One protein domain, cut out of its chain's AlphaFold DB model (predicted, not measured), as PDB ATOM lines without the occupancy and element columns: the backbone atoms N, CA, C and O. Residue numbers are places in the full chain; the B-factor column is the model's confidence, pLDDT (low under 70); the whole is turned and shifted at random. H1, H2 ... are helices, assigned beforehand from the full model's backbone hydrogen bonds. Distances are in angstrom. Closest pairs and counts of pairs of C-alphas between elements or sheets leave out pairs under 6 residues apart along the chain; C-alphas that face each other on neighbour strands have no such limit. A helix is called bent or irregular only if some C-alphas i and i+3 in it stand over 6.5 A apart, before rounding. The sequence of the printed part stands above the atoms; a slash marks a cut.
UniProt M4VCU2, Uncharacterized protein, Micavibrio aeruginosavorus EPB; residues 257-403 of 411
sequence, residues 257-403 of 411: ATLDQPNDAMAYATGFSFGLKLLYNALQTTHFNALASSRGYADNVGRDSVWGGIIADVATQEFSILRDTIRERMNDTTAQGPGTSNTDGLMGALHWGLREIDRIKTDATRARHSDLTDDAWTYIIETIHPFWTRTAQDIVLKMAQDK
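Overview. This is residues 257 to 403 of the 411 residues of an uncharacterized protein of Micavibrio aeruginosavorus EPB (UniProt M4VCU2). Two pairs of antiparallel helices make a four-helix bundle: H5, the longest helix, runs beside H3, and this pair crosses over the pair H1 and H2. Short H4 sits at one end, between H3 and H5 along the chain. The 147 printed residues hold five named helices, H1 to H5 in order, and no named strand: all helix. The whole is compact, radius of gyration of the C-alphas 16.4 A, yet elongated, spanning 50 by 32 by 20 A.

Along the chain. H5, residues 374 to 401, was assigned as one helix by its hydrogen bonds but is bent: C-alphas 383 and 386 are 6.6 A apart. Its arms are H5a, residues 374 to 383, and H5b, residues 386 to 401, 21.7 A long and ending at C-alpha (-12.469, -0.073, 19.383). H1, residues 266 to 292, begins at C-alpha (-29.896, 13.605, 14.070) and measures 38.8 A. H2 is residues 306 to 331, 38.5 A; H3 is 342 to 361, 30.1 A; H4 is 363 to 368.

Arrangement. H1, H2, H3 and H5b form an up and down bundle, each running against the one before. H5b touches H3 at a shallow tilt of 5 degrees; C-alphas 389 and 354 are closest, 6.4 A. H1 touches H3 with residues 267 to 279 alone, at a steep tilt of 42 degrees; C-alphas 272 and 345 are closest, 3.9 A. H1 and H2, a hairpin, touch at 19 degrees, a shallow tilt; C-alphas 273 and 330 are closest, 5.7 A. H4 touches no helix. Every O i to N i+4 pair is within hydrogen-bond range in H1 and H5a, but 21 of 22 in H2, 14 of 16 in H3, 1 of 2 in H4 and 11 of 12 in H5b.

Size, cuts and confidence. C-alphas 264 and 304 are farthest apart, 50.9 A. The printed part has no cut. The link H1 to H2 is long. Mean pLDDT of the printed part is 71.5; residues 281 to 310 and 395 to 403 are among those under 70.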
ATOM      1  N   ALA A 257     -25.100   2.553  -3.357       77.94
ATOM      2  CA  ALA A 257     -26.538   2.801  -3.302       77.94
ATOM      3  C   ALA A 257     -27.041   2.875  -1.858       77.94
ATOM      4  O   ALA A 257     -27.935   3.663  -1.561       77.94
ATOM      5  N   THR A 258     -26.449   2.092  -0.956       80.38
ATOM      6  CA  THR A 258     -26.705   2.169   0.483       80.38
ATOM      7  C   THR A 258     -26.111   3.438   1.105       80.38
ATOM      8  O   THR A 258     -26.746   4.039   1.970       80.38
ATOM      9  N   LEU A 259     -24.928   3.885   0.666       80.38
ATOM     10  CA  LEU A 259     -24.281   5.105   1.172       80.38
ATOM     11  C   LEU A 259     -24.991   6.400   0.778       80.38
ATOM     12  O   LEU A 259     -24.906   7.364   1.530       80.38
ATOM     13  N   ASP A 260     -25.677   6.425  -0.364       83.56
ATOM     14  CA  ASP A 260     -26.349   7.625  -0.878       83.56
ATOM     15  C   ASP A 260     -27.804   7.770  -0.387       83.56
ATOM     16  O   ASP A 260     -28.468   8.762  -0.698       83.56
ATOM     17  N   GLN A 261     -28.316   6.820   0.408       83.00
ATOM     18  CA  GLN A 261     -29.665   6.919   0.979       83.00
ATOM     19  C   GLN A 261     -29.752   8.114   1.937       83.00
ATOM     20  O   GLN A 261     -28.950   8.184   2.867       83.00
ATOM     21  N   PRO A 262     -30.708   9.043   1.760       83.62
ATOM     22  CA  PRO A 262     -30.875  10.160   2.682       83.62
ATOM     23  C   PRO A 262     -31.206   9.655   4.090       83.62
ATOM     24  O   PRO A 262     -31.968   8.700   4.256       83.62
ATOM     25  N   ASN A 263     -30.625  10.302   5.100       81.31
ATOM     26  CA  ASN A 263     -30.789   9.928   6.495       81.31
ATOM     27  C   ASN A 263     -31.103  11.153   7.362       81.31
ATOM     28  O   ASN A 263     -30.258  12.027   7.555       81.31
ATOM     29  N   ASP A 264     -32.308  11.169   7.928       80.06
ATOM     30  CA  ASP A 264     -32.813  12.278   8.744       80.06
ATOM     31  C   ASP A 264     -32.516  12.106  10.249       80.06
ATOM     32  O   ASP A 264     -32.903  12.939  11.073       80.06
ATOM     33  N   ALA A 265     -31.841  11.023  10.654       72.94
ATOM     34  CA  ALA A 265     -31.545  10.773  12.059       72.94
ATOM     35  C   ALA A 265     -30.446  11.721  12.566       72.94
ATOM     36  O   ALA A 265     -29.278  11.639  12.184       72.94
ATOM     37  N   MET A 266     -30.801  12.589  13.516       69.62
ATOM     38  CA  MET A 266     -29.896  13.605  14.070       69.62
ATOM     39  C   MET A 266     -28.630  13.007  14.715       69.62
ATOM     40  O   MET A 266     -27.535  13.562  14.588       69.62
ATOM     41  N   ALA A 267     -28.754  11.848  15.374       61.28
ATOM     42  CA  ALA A 267     -27.615  11.145  15.963       61.28
ATOM     43  C   ALA A 267     -26.668  10.587  14.885       61.28
ATOM     44  O   ALA A 267     -25.454  10.748  15.017       61.28
ATOM     45  N   TYR A 268     -27.207  10.018  13.801       76.44
ATOM     46  CA  TYR A 268     -26.434   9.611  12.625       76.44
ATOM     47  C   TYR A 268     -25.700  10.800  11.998       76.44
ATOM     48  O   TYR A 268     -24.482  10.751  11.846       76.44
ATOM     49  N   ALA A 269     -26.404  11.901  11.720       66.56
ATOM     50  CA  ALA A 269     -25.825  13.107  11.121       66.56
ATOM     51  C   ALA A 269     -24.668  13.685  11.958       66.56
ATOM     52  O   ALA A 269     -23.621  14.057  11.424       66.56
ATOM     53  N   THR A 270     -24.824  13.688  13.285       65.81
ATOM     54  CA  THR A 270     -23.777  14.120  14.225       65.81
ATOM     55  C   THR A 270     -22.541  13.226  14.134       65.81
ATOM     56  O   THR A 270     -21.417  13.722  14.025       65.81
ATOM     57  N   GLY A 271     -22.739  11.905  14.140       63.88
ATOM     58  CA  GLY A 271     -21.658  10.934  14.011       63.88
ATOM     59  C   GLY A 271     -20.957  10.986  12.653       63.88
ATOM     60  O   GLY A 271     -19.732  10.923  12.584       63.88
ATOM     61  N   PHE A 272     -21.721  11.180  11.580       73.81
ATOM     62  CA  PHE A 272     -21.219  11.304  10.216       73.81
ATOM     63  C   PHE A 272     -20.355  12.558  10.049       73.81
ATOM     64  O   PHE A 272     -19.204  12.465   9.625       73.81
ATOM     65  N   SER A 273     -20.841  13.723  10.492       71.44
ATOM     66  CA  SER A 273     -20.065  14.974  10.482       71.44
ATOM     67  C   SER A 273     -18.779  14.859  11.308       71.44
ATOM     68  O   SER A 273     -17.708  15.297  10.881       71.44
ATOM     69  N   PHE A 274     -18.855  14.237  12.487       69.62
ATOM     70  CA  PHE A 274     -17.684  14.004  13.327       69.62
ATOM     71  C   PHE A 274     -16.674  13.049  12.670       69.62
ATOM     72  O   PHE A 274     -15.478  13.341  12.652       69.62
ATOM     73  N   GLY A 275     -17.143  11.954  12.066       66.31
ATOM     74  CA  GLY A 275     -16.312  11.012  11.318       66.31
ATOM     75  C   GLY A 275     -15.593  11.667  10.136       66.31
ATOM     76  O   GLY A 275     -14.389  11.474   9.973       66.31
ATOM     77  N   LEU A 276     -16.278  12.522   9.368       73.06
ATOM     78  CA  LEU A 276     -15.659  13.286   8.278       73.06
ATOM     79  C   LEU A 276     -14.565  14.236   8.782       73.06
ATOM     80  O   LEU A 276     -13.496  14.306   8.177       73.06
ATOM     81  N   LYS A 277     -14.773  14.910   9.922       67.31
ATOM     82  CA  LYS A 277     -13.752  15.768  10.556       67.31
ATOM     83  C   LYS A 277     -12.518  14.973  10.987       67.31
ATOM     84  O   LYS A 277     -11.392  15.448  10.832       67.31
ATOM     85  N   LEU A 278     -12.706  13.763  11.517       68.06
ATOM     86  CA  LEU A 278     -11.600  12.875  11.880       68.06
ATOM     87  C   LEU A 278     -10.812  12.421  10.651       68.06
ATOM     88  O   LEU A 278      -9.584  12.505  10.655       68.06
ATOM     89  N   LEU A 279     -11.510  11.988   9.600       70.56
ATOM     90  CA  LEU A 279     -10.897  11.579   8.337       70.56
ATOM     91  C   LEU A 279     -10.120  12.728   7.704       70.56
ATOM     92  O   LEU A 279      -8.961  12.542   7.349       70.56
ATOM     93  N   TYR A 280     -10.720  13.919   7.638       70.50
ATOM     94  CA  TYR A 280     -10.078  15.133   7.141       70.50
ATOM     95  C   TYR A 280      -8.742  15.380   7.847       70.50
ATOM     96  O   TYR A 280      -7.695  15.453   7.205       70.50
ATOM     97  N   ASN A 281      -8.756  15.429   9.180       63.91
ATOM     98  CA  ASN A 281      -7.561  15.718   9.969       63.91
ATOM     99  C   ASN A 281      -6.503  14.615   9.860       63.91
ATOM    100  O   ASN A 281      -5.313  14.913   9.731       63.91
ATOM    101  N   ALA A 282      -6.912  13.346   9.907       66.81
ATOM    102  CA  ALA A 282      -5.998  12.213   9.819       66.81
ATOM    103  C   ALA A 282      -5.346  12.128   8.437       66.81
ATOM    104  O   ALA A 282      -4.122  12.050   8.345       66.81
ATOM    105  N   LEU A 283      -6.139  12.208   7.366       68.94
ATOM    106  CA  LEU A 283      -5.639  12.183   5.995       68.94
ATOM    107  C   LEU A 283      -4.735  13.381   5.720       68.94
ATOM    108  O   LEU A 283      -3.651  13.192   5.182       68.94
ATOM    109  N   GLN A 284      -5.109  14.582   6.166       68.12
ATOM    110  CA  GLN A 284      -4.288  15.783   6.019       68.12
ATOM    111  C   GLN A 284      -2.948  15.656   6.741       68.12
ATOM    112  O   GLN A 284      -1.891  15.910   6.162       68.12
ATOM    113  N   THR A 285      -2.972  15.213   7.995       59.62
ATOM    114  CA  THR A 285      -1.755  15.024   8.790       59.62
ATOM    115  C   THR A 285      -0.839  13.986   8.145       59.62
ATOM    116  O   THR A 285       0.372  14.183   8.055       59.62
ATOM    117  N   THR A 286      -1.398  12.870   7.687       64.19
ATOM    118  CA  THR A 286      -0.628  11.773   7.097       64.19
ATOM    119  C   THR A 286      -0.114  12.135   5.702       64.19
ATOM    120  O   THR A 286       1.052  11.875   5.413       64.19
ATOM    121  N   HIS A 287      -0.912  12.837   4.891       65.38
ATOM    122  CA  HIS A 287      -0.521  13.392   3.594       65.38
ATOM    123  C   HIS A 287       0.666  14.353   3.725       65.38
ATOM    124  O   HIS A 287       1.679  14.178   3.049       65.38
ATOM    125  N   PHE A 288       0.591  15.327   4.636       59.53
ATOM    126  CA  PHE A 288       1.686  16.277   4.829       59.53
ATOM    127  C   PHE A 288       2.932  15.624   5.429       59.53
ATOM    128  O   PHE A 288       4.043  15.957   5.026       59.53
ATOM    129  N   ASN A 289       2.776  14.639   6.319       56.50
ATOM    130  CA  ASN A 289       3.913  13.855   6.810       56.50
ATOM    131  C   ASN A 289       4.593  13.048   5.690       56.50
ATOM    132  O   ASN A 289       5.820  12.960   5.685       56.50
ATOM    133  N   ALA A 290       3.828  12.484   4.747       59.00
ATOM    134  CA  ALA A 290       4.374  11.784   3.585       59.00
ATOM    135  C   ALA A 290       5.139  12.742   2.674       59.00
ATOM    136  O   ALA A 290       6.298  12.488   2.361       59.00
ATOM    137  N   LEU A 291       4.542  13.887   2.327       58.59
ATOM    138  CA  LEU A 291       5.212  14.913   1.525       58.59
ATOM    139  C   LEU A 291       6.478  15.441   2.196       58.59
ATOM    140  O   LEU A 291       7.453  15.717   1.506       58.59
ATOM    141  N   ALA A 292       6.492  15.546   3.524       46.94
ATOM    142  CA  ALA A 292       7.613  16.063   4.297       46.94
ATOM    143  C   ALA A 292       8.714  15.040   4.617       46.94
ATOM    144  O   ALA A 292       9.829  15.423   4.979       46.94
ATOM    145  N   SER A 293       8.432  13.742   4.507       48.34
ATOM    146  CA  SER A 293       9.437  12.691   4.659       48.34
ATOM    147  C   SER A 293      10.470  12.796   3.539       48.34
ATOM    148  O   SER A 293      10.103  12.973   2.379       48.34
ATOM    149  N   SER A 294      11.759  12.580   3.838       42.19
ATOM    150  CA  SER A 294      12.810  12.434   2.814       42.19
ATOM    151  C   SER A 294      12.575  11.241   1.873       42.19
ATOM    152  O   SER A 294      13.357  11.017   0.957       42.19
ATOM    153  N   ARG A 295      11.516  10.463   2.114       48.03
ATOM    154  CA  ARG A 295      11.083   9.302   1.338       48.03
ATOM    155  C   ARG A 295       9.743   9.523   0.615       48.03
ATOM    156  O   ARG A 295       9.378   8.708  -0.217       48.03
ATOM    157  N   GLY A 296       9.047  10.645   0.835       54.28
ATOM    158  CA  GLY A 296       7.778  10.944   0.156       54.28
ATOM    159  C   GLY A 296       6.644   9.966   0.509       54.28
ATOM    160  O   GLY A 296       6.695   9.265   1.517       54.28
ATOM    161  N   TYR A 297       5.659   9.854  -0.388       55.41
ATOM    162  CA  TYR A 297       4.732   8.708  -0.470       55.41
ATOM    163  C   TYR A 297       5.439   7.376  -0.772       55.41
ATOM    164  O   TYR A 297       4.857   6.300  -0.673       55.41
ATOM    165  N   ALA A 298       6.705   7.464  -1.163       52.62
ATOM    166  CA  ALA A 298       7.503   6.420  -1.753       52.62
ATOM    167  C   ALA A 298       8.526   5.884  -0.742       52.62
ATOM    168  O   ALA A 298       9.736   5.906  -0.985       52.62
ATOM    169  N   ASP A 299       8.047   5.338   0.380       47.00
ATOM    170  CA  ASP A 299       8.903   4.626   1.343       47.00
ATOM    171  C   ASP A 299       9.694   3.457   0.699       47.00
ATOM    172  O   ASP A 299      10.663   2.987   1.288       47.00
ATOM    173  N   ASN A 300       9.365   3.061  -0.543       40.81
ATOM    174  CA  ASN A 300      10.059   2.032  -1.327       40.81
ATOM    175  C   ASN A 300      10.912   2.542  -2.515       40.81
ATOM    176  O   ASN A 300      11.511   1.714  -3.196       40.81
ATOM    177  N   VAL A 301      10.977   3.851  -2.806       41.34
ATOM    178  CA  VAL A 301      11.552   4.348  -4.090       41.34
ATOM    179  C   VAL A 301      12.577   5.474  -3.920       41.34
ATOM    180  O   VAL A 301      13.394   5.698  -4.807       41.34
ATOM    181  N   GLY A 302      12.591   6.146  -2.764       39.25
ATOM    182  CA  GLY A 302      13.530   7.235  -2.483       39.25
ATOM    183  C   GLY A 302      13.201   8.525  -3.249       39.25
ATOM    184  O   GLY A 302      12.863   8.513  -4.434       39.25
ATOM    185  N   ARG A 303      13.308   9.671  -2.562       40.62
ATOM    186  CA  ARG A 303      13.015  11.004  -3.128       40.62
ATOM    187  C   ARG A 303      13.890  11.397  -4.321       40.62
ATOM    188  O   ARG A 303      13.493  12.285  -5.061       40.62
ATOM    189  N   ASP A 304      15.048  10.762  -4.497       44.81
ATOM    190  CA  ASP A 304      16.042  11.153  -5.506       44.81
ATOM    191  C   ASP A 304      15.763  10.564  -6.905       44.81
ATOM    192  O   ASP A 304      16.549  10.745  -7.833       44.81
ATOM    193  N   SER A 305      14.641   9.856  -7.078       53.19
ATOM    194  CA  SER A 305      14.191   9.359  -8.379       53.19
ATOM    195  C   SER A 305      13.230  10.345  -9.056       53.19
ATOM    196  O   SER A 305      12.411  10.979  -8.391       53.19
ATOM    197  N   VAL A 306      13.269  10.432 -10.394       57.56
ATOM    198  CA  VAL A 306      12.311  11.217 -11.213       57.56
ATOM    199  C   VAL A 306      10.854  10.880 -10.851       57.56
ATOM    200  O   VAL A 306       9.988  11.750 -10.837       57.56
ATOM    201  N   TRP A 307      10.607   9.630 -10.454       61.38
ATOM    202  CA  TRP A 307       9.314   9.138  -9.991       61.38
ATOM    203  C   TRP A 307       8.843   9.753  -8.671       61.38
ATOM    204  O   TRP A 307       7.647   9.973  -8.500       61.38
ATOM    205  N   GLY A 308       9.755  10.074  -7.749       62.31
ATOM    206  CA  GLY A 308       9.411  10.680  -6.463       62.31
ATOM    207  C   GLY A 308       8.775  12.066  -6.600       62.31
ATOM    208  O   GLY A 308       7.827  12.368  -5.875       62.31
ATOM    209  N   GLY A 309       9.256  12.876  -7.549       64.69
ATOM    210  CA  GLY A 309       8.673  14.186  -7.862       64.69
ATOM    211  C   GLY A 309       7.270  14.063  -8.451       64.69
ATOM    212  O   GLY A 309       6.326  14.634  -7.915       64.69
ATOM    213  N   ILE A 310       7.115  13.217  -9.473       69.44
ATOM    214  CA  ILE A 310       5.828  12.993 -10.148       69.44
ATOM    215  C   ILE A 310       4.774  12.452  -9.165       69.44
ATOM    216  O   ILE A 310       3.646  12.935  -9.140       69.44
ATOM    217  N   ILE A 311       5.139  11.494  -8.303       71.50
ATOM    218  CA  ILE A 311       4.232  10.966  -7.271       71.50
ATOM    219  C   ILE A 311       3.786  12.078  -6.310       71.50
ATOM    220  O   ILE A 311       2.614  12.127  -5.940       71.50
ATOM    221  N   ALA A 312       4.696  12.958  -5.882       68.25
ATOM    222  CA  ALA A 312       4.369  14.043  -4.960       68.25
ATOM    223  C   ALA A 312       3.424  15.076  -5.592       68.25
ATOM    224  O   ALA A 312       2.485  15.519  -4.925       68.25
ATOM    225  N   ASP A 313       3.628  15.412  -6.864       72.19
ATOM    226  CA  ASP A 313       2.788  16.364  -7.595       72.19
ATOM    227  C   ASP A 313       1.371  15.812  -7.792       72.19
ATOM    228  O   ASP A 313       0.394  16.456  -7.391       72.19
ATOM    229  N   VAL A 314       1.250  14.572  -8.287       77.12
ATOM    230  CA  VAL A 314      -0.049  13.893  -8.442       77.12
ATOM    231  C   VAL A 314      -0.749  13.752  -7.090       77.12
ATOM    232  O   VAL A 314      -1.933  14.071  -6.971       77.12
ATOM    233  N   ALA A 315      -0.028  13.341  -6.041       73.69
ATOM    234  CA  ALA A 315      -0.595  13.228  -4.702       73.69
ATOM    235  C   ALA A 315      -1.103  14.571  -4.176       73.69
ATOM    236  O   ALA A 315      -2.163  14.608  -3.561       73.69
ATOM    237  N   THR A 316      -0.368  15.664  -4.396       72.12
ATOM    238  CA  THR A 316      -0.748  17.009  -3.940       72.12
ATOM    239  C   THR A 316      -2.026  17.477  -4.626       72.12
ATOM    240  O   THR A 316      -2.955  17.931  -3.952       72.12
ATOM    241  N   GLN A 317      -2.106  17.321  -5.948       77.19
ATOM    242  CA  GLN A 317      -3.279  17.717  -6.723       77.19
ATOM    243  C   GLN A 317      -4.514  16.896  -6.336       77.19
ATOM    244  O   GLN A 317      -5.548  17.462  -5.976       77.19
ATOM    245  N   GLU A 318      -4.405  15.568  -6.351       80.69
ATOM    246  CA  GLU A 318      -5.540  14.683  -6.077       80.69
ATOM    247  C   GLU A 318      -5.964  14.727  -4.604       80.69
ATOM    248  O   GLU A 318      -7.153  14.643  -4.292       80.69
ATOM    249  N   PHE A 319      -5.028  14.960  -3.679       78.94
ATOM    250  CA  PHE A 319      -5.381  15.183  -2.282       78.94
ATOM    251  C   PHE A 319      -6.105  16.507  -2.064       78.94
ATOM    252  O   PHE A 319      -7.016  16.553  -1.243       78.94
ATOM    253  N   SER A 320      -5.737  17.578  -2.776       69.81
ATOM    254  CA  SER A 320      -6.474  18.843  -2.679       69.81
ATOM    255  C   SER A 320      -7.938  18.648  -3.076       69.81
ATOM    256  O   SER A 320      -8.823  19.109  -2.360       69.81
ATOM    257  N   ILE A 321      -8.198  17.896  -4.151       77.12
ATOM    258  CA  ILE A 321      -9.557  17.567  -4.611       77.12
ATOM    259  C   ILE A 321     -10.304  16.739  -3.557       77.12
ATOM    260  O   ILE A 321     -11.434  17.073  -3.190       77.12
ATOM    261  N   LEU A 322      -9.671  15.688  -3.026       79.06
ATOM    262  CA  LEU A 322     -10.248  14.854  -1.969       79.06
ATOM    263  C   LEU A 322     -10.570  15.675  -0.712       79.06
ATOM    264  O   LEU A 322     -11.657  15.565  -0.149       79.06
ATOM    265  N   ARG A 323      -9.637  16.523  -0.277       75.88
ATOM    266  CA  ARG A 323      -9.780  17.396   0.893       75.88
ATOM    267  C   ARG A 323     -10.948  18.361   0.722       75.88
ATOM    268  O   ARG A 323     -11.729  18.540   1.657       75.88
ATOM    269  N   ASP A 324     -11.063  18.981  -0.447       72.62
ATOM    270  CA  ASP A 324     -12.127  19.937  -0.732       72.62
ATOM    271  C   ASP A 324     -13.488  19.225  -0.818       72.62
ATOM    272  O   ASP A 324     -14.455  19.708  -0.234       72.62
ATOM    273  N   THR A 325     -13.533  18.011  -1.378       80.38
ATOM    274  CA  THR A 325     -14.738  17.160  -1.424       80.38
ATOM    275  C   THR A 325     -15.201  16.745  -0.023       80.38
ATOM    276  O   THR A 325     -16.386  16.837   0.300       80.38
ATOM    277  N   ILE A 326     -14.275  16.344   0.860       76.94
ATOM    278  CA  ILE A 326     -14.592  16.072   2.273       76.94
ATOM    279  C   ILE A 326     -15.135  17.344   2.940       76.94
ATOM    280  O   ILE A 326     -16.118  17.275   3.675       76.94
ATOM    281  N   ARG A 327     -14.533  18.514   2.679       70.62
ATOM    282  CA  ARG A 327     -14.964  19.795   3.259       70.62
ATOM    283  C   ARG A 327     -16.358  20.209   2.806       70.62
ATOM    284  O   ARG A 327     -17.143  20.659   3.635       70.62
ATOM    285  N   GLU A 328     -16.671  20.049   1.528       78.25
ATOM    286  CA  GLU A 328     -18.015  20.288   1.002       78.25
ATOM    287  C   GLU A 328     -19.026  19.356   1.666       78.25
ATOM    288  O   GLU A 328     -20.031  19.828   2.194       78.25
ATOM    289  N   ARG A 329     -18.711  18.059   1.767       82.06
ATOM    290  CA  ARG A 329     -19.594  17.087   2.420       82.06
ATOM    291  C   ARG A 329     -19.801  17.361   3.910       82.06
ATOM    292  O   ARG A 329     -20.888  17.129   4.419       82.06
ATOM    293  N   MET A 330     -18.792  17.878   4.614       72.25
ATOM    294  CA  MET A 330     -18.925  18.288   6.020       72.25
ATOM    295  C   MET A 330     -19.913  19.444   6.224       72.25
ATOM    296  O   MET A 330     -20.463  19.566   7.320       72.25
ATOM    297  N   ASN A 331     -20.086  20.295   5.211       68.81
ATOM    298  CA  ASN A 331     -20.956  21.470   5.252       68.81
ATOM    299  C   ASN A 331     -22.348  21.199   4.663       68.81
ATOM    300  O   ASN A 331     -23.211  22.074   4.709       68.81
ATOM    301  N   ASP A 332     -22.568  20.005   4.116       72.94
ATOM    302  CA  ASP A 332     -23.869  19.558   3.642       72.94
ATOM    303  C   ASP A 332     -24.755  19.179   4.836       72.94
ATOM    304  O   ASP A 332     -24.383  18.372   5.692       72.94
ATOM    305  N   THR A 333     -25.943  19.772   4.903       61.91
ATOM    306  CA  THR A 333     -26.920  19.507   5.965       61.91
ATOM    307  C   THR A 333     -27.629  18.163   5.799       61.91
ATOM    308  O   THR A 333     -28.330  17.733   6.712       61.91
ATOM    309  N   THR A 334     -27.473  17.498   4.651       71.19
ATOM    310  CA  THR A 334     -28.106  16.212   4.346       71.19
ATOM    311  C   THR A 334     -27.142  15.047   4.581       71.19
ATOM    312  O   THR A 334     -26.246  14.748   3.783       71.19
ATOM    313  N   ALA A 335     -27.324  14.353   5.707       70.06
ATOM    314  CA  ALA A 335     -26.593  13.121   5.968       70.06
ATOM    315  C   ALA A 335     -27.090  12.008   5.031       70.06
ATOM    316  O   ALA A 335     -28.270  11.950   4.684       70.06
ATOM    317  N   GLN A 336     -26.182  11.133   4.599       81.31
ATOM    318  CA  GLN A 336     -26.524   9.971   3.777       81.31
ATOM    319  C   GLN A 336     -25.874   8.715   4.348       81.31
ATOM    320  O   GLN A 336     -24.774   8.784   4.906       81.31
ATOM    321  N   GLY A 337     -26.567   7.590   4.220       82.44
ATOM    322  CA  GLY A 337     -26.133   6.257   4.607       82.44
ATOM    323  C   GLY A 337     -27.058   5.591   5.633       82.44
ATOM    324  O   GLY A 337     -28.001   6.207   6.134       82.44
ATOM    325  N   PRO A 338     -26.829   4.307   5.937       78.06
ATOM    326  CA  PRO A 338     -27.757   3.496   6.714       78.06
ATOM    327  C   PRO A 338     -27.578   3.681   8.227       78.06
ATOM    328  O   PRO A 338     -26.479   3.930   8.717       78.06
ATOM    329  N   GLY A 339     -28.651   3.448   8.985       81.06
ATOM    330  CA  GLY A 339     -28.621   3.415  10.450       81.06
ATOM    331  C   GLY A 339     -29.210   4.661  11.100       81.06
ATOM    332  O   GLY A 339     -29.832   5.493  10.447       81.06
ATOM    333  N   THR A 340     -29.084   4.763  12.419       73.00
ATOM    334  CA  THR A 340     -29.716   5.857  13.187       73.00
ATOM    335  C   THR A 340     -28.843   6.382  14.318       73.00
ATOM    336  O   THR A 340     -29.098   7.469  14.834       73.00
ATOM    337  N   SER A 341     -27.801   5.643  14.705       67.38
ATOM    338  CA  SER A 341     -26.934   5.993  15.823       67.38
ATOM    339  C   SER A 341     -25.738   6.842  15.393       67.38
ATOM    340  O   SER A 341     -25.327   6.858  14.234       67.38
ATOM    341  N   ASN A 342     -25.100   7.489  16.369       66.25
ATOM    342  CA  ASN A 342     -23.837   8.206  16.165       66.25
ATOM    343  C   ASN A 342     -22.734   7.284  15.605       66.25
ATOM    344  O   ASN A 342     -21.936   7.679  14.764       66.25
ATOM    345  N   THR A 343     -22.727   6.013  16.003       71.50
ATOM    346  CA  THR A 343     -21.716   5.044  15.540       71.50
ATOM    347  C   THR A 343     -21.941   4.618  14.103       71.50
ATOM    348  O   THR A 343     -20.973   4.514  13.353       71.50
ATOM    349  N   ASP A 344     -23.204   4.445  13.714       73.50
ATOM    350  CA  ASP A 344     -23.572   4.224  12.317       73.50
ATOM    351  C   ASP A 344     -23.112   5.414  11.469       73.50
ATOM    352  O   ASP A 344     -22.515   5.217  10.417       73.50
ATOM    353  N   GLY A 345     -23.271   6.641  11.984       74.12
ATOM    354  CA  GLY A 345     -22.753   7.860  11.366       74.12
ATOM    355  C   GLY A 345     -21.233   7.844  11.163       74.12
ATOM    356  O   GLY A 345     -20.762   8.099  10.055       74.12
ATOM    357  N   LEU A 346     -20.447   7.498  12.193       75.88
ATOM    358  CA  LEU A 346     -18.982   7.385  12.065       75.88
ATOM    359  C   LEU A 346     -18.572   6.344  11.014       75.88
ATOM    360  O   LEU A 346     -17.658   6.589  10.225       75.88
ATOM    361  N   MET A 347     -19.233   5.184  11.005       79.75
ATOM    362  CA  MET A 347     -18.957   4.125  10.034       79.75
ATOM    363  C   MET A 347     -19.381   4.534   8.622       79.75
ATOM    364  O   MET A 347     -18.633   4.304   7.673       79.75
ATOM    365  N   GLY A 348     -20.519   5.212   8.478       81.44
ATOM    366  CA  GLY A 348     -20.961   5.810   7.222       81.44
ATOM    367  C   GLY A 348     -19.932   6.796   6.672       81.44
ATOM    368  O   GLY A 348     -19.578   6.721   5.497       81.44
ATOM    369  N   ALA A 349     -19.361   7.653   7.525       82.56
ATOM    370  CA  ALA A 349     -18.309   8.587   7.128       82.56
ATOM    371  C   ALA A 349     -17.032   7.872   6.663       82.56
ATOM    372  O   ALA A 349     -16.424   8.292   5.681       82.56
ATOM    373  N   LEU A 350     -16.636   6.773   7.321       84.06
ATOM    374  CA  LEU A 350     -15.517   5.935   6.877       84.06
ATOM    375  C   LEU A 350     -15.763   5.343   5.493       84.06
ATOM    376  O   LEU A 350     -14.904   5.449   4.622       84.06
ATOM    377  N   HIS A 351     -16.914   4.708   5.288       86.06
ATOM    378  CA  HIS A 351     -17.238   4.080   4.012       86.06
ATOM    379  C   HIS A 351     -17.338   5.108   2.885       86.06
ATOM    380  O   HIS A 351     -16.772   4.885   1.816       86.06
ATOM    381  N   TRP A 352     -17.949   6.262   3.155       89.44
ATOM    382  CA  TRP A 352     -17.975   7.386   2.225       89.44
ATOM    383  C   TRP A 352     -16.561   7.902   1.920       89.44
ATOM    384  O   TRP A 352     -16.189   8.031   0.759       89.44
ATOM    385  N   GLY A 353     -15.718   8.116   2.934       87.19
ATOM    386  CA  GLY A 353     -14.339   8.573   2.735       87.19
ATOM    387  C   GLY A 353     -13.482   7.578   1.946       87.19
ATOM    388  O   GLY A 353     -12.687   7.984   1.103       87.19
ATOM    389  N   LEU A 354     -13.669   6.273   2.166       88.06
ATOM    390  CA  LEU A 354     -13.012   5.224   1.382       88.06
ATOM    391  C   LEU A 354     -13.463   5.234  -0.083       88.06
ATOM    392  O   LEU A 354     -12.614   5.086  -0.961       88.06
ATOM    393  N   ARG A 355     -14.757   5.461  -0.345       88.81
ATOM    394  CA  ARG A 355     -15.288   5.641  -1.704       88.81
ATOM    395  C   ARG A 355     -14.635   6.829  -2.404       88.81
ATOM    396  O   ARG A 355     -14.195   6.704  -3.543       88.81
ATOM    397  N   GLU A 356     -14.523   7.968  -1.726       89.75
ATOM    398  CA  GLU A 356     -13.886   9.159  -2.301       89.75
ATOM    399  C   GLU A 356     -12.385   8.953  -2.551       89.75
ATOM    400  O   GLU A 356     -11.872   9.367  -3.588       89.75
ATOM    401  N   ILE A 357     -11.681   8.237  -1.668       88.44
ATOM    402  CA  ILE A 357     -10.286   7.828  -1.899       88.44
ATOM    403  C   ILE A 357     -10.171   6.934  -3.143       88.44
ATOM    404  O   ILE A 357      -9.223   7.075  -3.914       88.44
ATOM    405  N   ASP A 358     -11.125   6.029  -3.378       89.38
ATOM    406  CA  ASP A 358     -11.115   5.160  -4.558       89.38
ATOM    407  C   ASP A 358     -11.341   5.914  -5.872       89.38
ATOM    408  O   ASP A 358     -10.947   5.408  -6.925       89.38
ATOM    409  N   ARG A 359     -11.890   7.138  -5.845       87.56
ATOM    410  CA  ARG A 359     -12.066   7.952  -7.062       87.56
ATOM    411  C   ARG A 359     -10.750   8.264  -7.762       87.56
ATOM    412  O   ARG A 359     -10.757   8.507  -8.972       87.56
ATOM    413  N   ILE A 360      -9.620   8.180  -7.057       84.56
ATOM    414  CA  ILE A 360      -8.294   8.296  -7.669       84.56
ATOM    415  C   ILE A 360      -8.045   7.214  -8.740       84.56
ATOM    416  O   ILE A 360      -7.265   7.429  -9.657       84.56
ATOM    417  N   LYS A 361      -8.747   6.073  -8.684       85.50
ATOM    418  CA  LYS A 361      -8.625   4.962  -9.646       85.50
ATOM    419  C   LYS A 361      -9.516   5.095 -10.883       85.50
ATOM    420  O   LYS A 361      -9.491   4.214 -11.732       85.50
ATOM    421  N   THR A 362     -10.340   6.137 -10.970       86.38
ATOM    422  CA  THR A 362     -11.324   6.281 -12.056       86.38
ATOM    423  C   THR A 362     -10.708   6.853 -13.330       86.38
ATOM    424  O   THR A 362      -9.744   7.622 -13.277       86.38
ATOM    425  N   ASP A 363     -11.337   6.566 -14.473       79.75
ATOM    426  CA  ASP A 363     -10.937   7.106 -15.780       79.75
ATOM    427  C   ASP A 363     -10.980   8.643 -15.819       79.75
ATOM    428  O   ASP A 363     -10.142   9.285 -16.449       79.75
ATOM    429  N   ALA A 364     -11.915   9.257 -15.086       80.44
ATOM    430  CA  ALA A 364     -12.006  10.713 -14.960       80.44
ATOM    431  C   ALA A 364     -10.779  11.318 -14.258       80.44
ATOM    432  O   ALA A 364     -10.322  12.402 -14.623       80.44
ATOM    433  N   THR A 365     -10.237  10.622 -13.256       83.69
ATOM    434  CA  THR A 365      -8.995  11.020 -12.583       83.69
ATOM    435  C   THR A 365      -7.782  10.733 -13.464       83.69
ATOM    436  O   THR A 365      -6.948  11.616 -13.640       83.69
ATOM    437  N   ARG A 366      -7.744   9.574 -14.133       84.38
ATOM    438  CA  ARG A 366      -6.716   9.231 -15.133       84.38
ATOM    439  C   ARG A 366      -6.597  10.283 -16.239       84.38
ATOM    440  O   ARG A 366      -5.482  10.613 -16.637       84.38
ATOM    441  N   ALA A 367      -7.720  10.814 -16.722       82.75
ATOM    442  CA  ALA A 367      -7.759  11.800 -17.800       82.75
ATOM    443  C   ALA A 367      -7.092  13.141 -17.431       82.75
ATOM    444  O   ALA A 367      -6.537  13.801 -18.312       82.75
ATOM    445  N   ARG A 368      -7.091  13.532 -16.143       83.25
ATOM    446  CA  ARG A 368      -6.395  14.746 -15.662       83.25
ATOM    447  C   ARG A 368      -4.873  14.646 -15.760       83.25
ATOM    448  O   ARG A 368      -4.227  15.680 -15.865       83.25
ATOM    449  N   HIS A 369      -4.342  13.424 -15.775       83.75
ATOM    450  CA  HIS A 369      -2.911  13.110 -15.839       83.75
ATOM    451  C   HIS A 369      -2.570  12.366 -17.138       83.75
ATOM    452  O   HIS A 369      -1.817  11.392 -17.153       83.75
ATOM    453  N   SER A 370      -3.216  12.762 -18.240       82.88
ATOM    454  CA  SER A 370      -3.077  12.127 -19.566       82.88
ATOM    455  C   SER A 370      -1.669  12.232 -20.165       82.88
ATOM    456  O   SER A 370      -1.342  11.495 -21.091       82.88
ATOM    457  N   ASP A 371      -0.832  13.102 -19.610       81.44
ATOM    458  CA  ASP A 371       0.594  13.241 -19.894       81.44
ATOM    459  C   ASP A 371       1.440  12.070 -19.362       81.44
ATOM    460  O   ASP A 371       2.534  11.818 -19.871       81.44
ATOM    461  N   LEU A 372       0.933  11.317 -18.382       78.69
ATOM    462  CA  LEU A 372       1.588  10.127 -17.842       78.69
ATOM    463  C   LEU A 372       1.250   8.877 -18.665       78.69
ATOM    464  O   LEU A 372       0.128   8.718 -19.149       78.69
ATOM    465  N   THR A 373       2.204   7.949 -18.783       81.06
ATOM    466  CA  THR A 373       1.953   6.621 -19.371       81.06
ATOM    467  C   THR A 373       1.079   5.763 -18.447       81.06
ATOM    468  O   THR A 373       0.964   6.034 -17.252       81.06
ATOM    469  N   ASP A 374       0.464   4.703 -18.971       75.31
ATOM    470  CA  ASP A 374      -0.398   3.834 -18.152       75.31
ATOM    471  C   ASP A 374       0.380   3.097 -17.049       75.31
ATOM    472  O   ASP A 374      -0.109   2.973 -15.922       75.31
ATOM    473  N   ASP A 375       1.627   2.706 -17.325       72.12
ATOM    474  CA  ASP A 375       2.524   2.103 -16.332       72.12
ATOM    475  C   ASP A 375       2.907   3.112 -15.235       72.12
ATOM    476  O   ASP A 375       2.892   2.784 -14.046       72.12
ATOM    477  N   ALA A 376       3.187   4.365 -15.623       71.06
ATOM    478  CA  ALA A 376       3.465   5.471 -14.705       71.06
ATOM    479  C   ALA A 376       2.285   5.714 -13.761       71.06
ATOM    480  O   ALA A 376       2.449   5.795 -12.544       71.06
ATOM    481  N   TRP A 377       1.088   5.808 -14.337       79.19
ATOM    482  CA  TRP A 377      -0.145   6.035 -13.601       79.19
ATOM    483  C   TRP A 377      -0.431   4.904 -12.617       79.19
ATOM    484  O   TRP A 377      -0.655   5.158 -11.436       79.19
ATOM    485  N   THR A 378      -0.356   3.656 -13.082       78.31
ATOM    486  CA  THR A 378      -0.575   2.467 -12.249       78.31
ATOM    487  C   THR A 378       0.341   2.482 -11.032       78.31
ATOM    488  O   THR A 378      -0.127   2.371  -9.900       78.31
ATOM    489  N   TYR A 379       1.628   2.739 -11.250       72.94
ATOM    490  CA  TYR A 379       2.620   2.808 -10.187       72.94
ATOM    491  C   TYR A 379       2.347   3.925  -9.164       72.94
ATOM    492  O   TYR A 379       2.456   3.723  -7.950       72.94
ATOM    493  N   ILE A 380       1.955   5.112  -9.634       73.94
ATOM    494  CA  ILE A 380       1.613   6.255  -8.777       73.94
ATOM    495  C   ILE A 380       0.392   5.932  -7.908       73.94
ATOM    496  O   ILE A 380       0.398   6.177  -6.698       73.94
ATOM    497  N   ILE A 381      -0.635   5.325  -8.500       78.56
ATOM    498  CA  ILE A 381      -1.855   4.927  -7.797       78.56
ATOM    499  C   ILE A 381      -1.571   3.849  -6.753       78.56
ATOM    500  O   ILE A 381      -2.025   3.979  -5.616       78.56
ATOM    501  N   GLU A 382      -0.782   2.829  -7.089       79.44
ATOM    502  CA  GLU A 382      -0.351   1.785  -6.148       79.44
ATOM    503  C   GLU A 382       0.484   2.336  -4.985       79.44
ATOM    504  O   GLU A 382       0.538   1.727  -3.917       79.44
ATOM    505  N   THR A 383       1.081   3.515  -5.154       73.12
ATOM    506  CA  THR A 383       1.859   4.190  -4.112       73.12
ATOM    507  C   THR A 383       0.973   5.045  -3.194       73.12
ATOM    508  O   THR A 383       1.080   4.972  -1.969       73.12
ATOM    509  N   ILE A 384       0.066   5.849  -3.757       78.62
ATOM    510  CA  ILE A 384      -0.738   6.828  -3.000       78.62
ATOM    511  C   ILE A 384      -1.976   6.182  -2.361       78.62
ATOM    512  O   ILE A 384      -2.298   6.439  -1.196       78.62
ATOM    513  N   HIS A 385      -2.684   5.328  -3.104       83.38
ATOM    514  CA  HIS A 385      -3.991   4.802  -2.698       83.38
ATOM    515  C   HIS A 385      -3.951   3.959  -1.411       83.38
ATOM    516  O   HIS A 385      -4.771   4.214  -0.517       83.38
ATOM    517  N   PRO A 386      -3.008   3.008  -1.231       78.56
ATOM    518  CA  PRO A 386      -2.944   2.216  -0.001       78.56
ATOM    519  C   PRO A 386      -2.649   3.071   1.231       78.56
ATOM    520  O   PRO A 386      -3.100   2.754   2.333       78.56
ATOM    521  N   PHE A 387      -1.913   4.166   1.047       75.31
ATOM    522  CA  PHE A 387      -1.520   5.067   2.119       75.31
ATOM    523  C   PHE A 387      -2.721   5.834   2.692       75.31
ATOM    524  O   PHE A 387      -2.938   5.839   3.909       75.31
ATOM    525  N   TRP A 388      -3.556   6.418   1.828       81.62
ATOM    526  CA  TRP A 388      -4.796   7.082   2.253       81.62
ATOM    527  C   TRP A 388      -5.814   6.086   2.805       81.62
ATOM    528  O   TRP A 388      -6.402   6.331   3.857       81.62
ATOM    529  N   THR A 389      -5.952   4.930   2.153       82.94
ATOM    530  CA  THR A 389      -6.861   3.862   2.591       82.94
ATOM    531  C   THR A 389      -6.531   3.403   4.009       82.94
ATOM    532  O   THR A 389      -7.409   3.404   4.870       82.94
ATOM    533  N   ARG A 390      -5.263   3.075   4.290       80.44
ATOM    534  CA  ARG A 390      -4.831   2.636   5.624       80.44
ATOM    535  C   ARG A 390      -5.069   3.717   6.677       80.44
ATOM    536  O   ARG A 390      -5.600   3.424   7.739       80.44
ATOM    537  N   THR A 391      -4.752   4.971   6.357       76.81
ATOM    538  CA  THR A 391      -4.965   6.102   7.272       76.81
ATOM    539  C   THR A 391      -6.435   6.254   7.668       76.81
ATOM    540  O   THR A 391      -6.740   6.435   8.847       76.81
ATOM    541  N   ALA A 392      -7.345   6.170   6.693       78.62
ATOM    542  CA  ALA A 392      -8.782   6.254   6.935       78.62
ATOM    543  C   ALA A 392      -9.285   5.084   7.797       78.62
ATOM    544  O   ALA A 392     -10.055   5.288   8.735       78.62
ATOM    545  N   GLN A 393      -8.815   3.866   7.518       79.00
ATOM    546  CA  GLN A 393      -9.188   2.673   8.278       79.00
ATOM    547  C   GLN A 393      -8.683   2.732   9.725       79.00
ATOM    548  O   GLN A 393      -9.468   2.522  10.648       79.00
ATOM    549  N   ASP A 394      -7.410   3.073   9.931       75.31
ATOM    550  CA  ASP A 394      -6.777   3.083  11.252       75.31
ATOM    551  C   ASP A 394      -7.449   4.080  12.206       75.31
ATOM    552  O   ASP A 394      -7.652   3.762  13.379       75.31
ATOM    553  N   ILE A 395      -7.826   5.273  11.729       68.19
ATOM    554  CA  ILE A 395      -8.400   6.305  12.606       68.19
ATOM    555  C   ILE A 395      -9.814   5.948  13.074       68.19
ATOM    556  O   ILE A 395     -10.129   6.109  14.254       68.19
ATOM    557  N   VAL A 396     -10.660   5.420  12.182       59.50
ATOM    558  CA  VAL A 396     -12.054   5.110  12.526       59.50
ATOM    559  C   VAL A 396     -12.163   3.771  13.257       59.50
ATOM    560  O   VAL A 396     -12.922   3.678  14.221       59.50
ATOM    561  N   LEU A 397     -11.358   2.761  12.901       64.00
ATOM    562  CA  LEU A 397     -11.330   1.487  13.631       64.00
ATOM    563  C   LEU A 397     -10.809   1.654  15.058       64.00
ATOM    564  O   LEU A 397     -11.390   1.086  15.980       64.00
ATOM    565  N   LYS A 398      -9.762   2.462  15.263       63.38
ATOM    566  CA  LYS A 398      -9.234   2.737  16.604       63.38
ATOM    567  C   LYS A 398     -10.280   3.415  17.491       63.38
ATOM    568  O   LYS A 398     -10.447   3.038  18.643       63.38
ATOM    569  N   MET A 399     -11.060   4.337  16.932       54.25
ATOM    570  CA  MET A 399     -12.158   4.985  17.651       54.25
ATOM    571  C   MET A 399     -13.376   4.085  17.890       54.25
ATOM    572  O   MET A 399     -14.014   4.195  18.936       54.25
ATOM    573  N   ALA A 400     -13.692   3.178  16.966       53.62
ATOM    574  CA  ALA A 400     -14.731   2.172  17.177       53.62
ATOM    575  C   ALA A 400     -14.334   1.154  18.267       53.62
ATOM    576  O   ALA A 400     -15.196   0.690  19.012       53.62
ATOM    577  N   GLN A 401     -13.036   0.841  18.385       53.34
ATOM    578  CA  GLN A 401     -12.469  -0.073  19.383       53.34
ATOM    579  C   GLN A 401     -12.272   0.568  20.768       53.34
ATOM    580  O   GLN A 401     -12.460  -0.113  21.772       53.34
ATOM    581  N   ASP A 402     -11.969   1.869  20.847       45.34
ATOM    582  CA  ASP A 402     -11.801   2.607  22.115       45.34
ATOM    583  C   ASP A 402     -13.128   2.861  22.869       45.34
ATOM    584  O   ASP A 402     -13.144   3.440  23.961       45.34
ATOM    585  N   LYS A 403     -14.261   2.366  22.349       44.62
ATOM    586  CA  LYS A 403     -15.521   2.285  23.093       44.62
ATOM    587  C   LYS A 403     -15.395   1.328  24.282       44.62
ATOM    588  O   LYS A 403     -15.685   0.136  24.186       44.62
TER     589      LYS A 403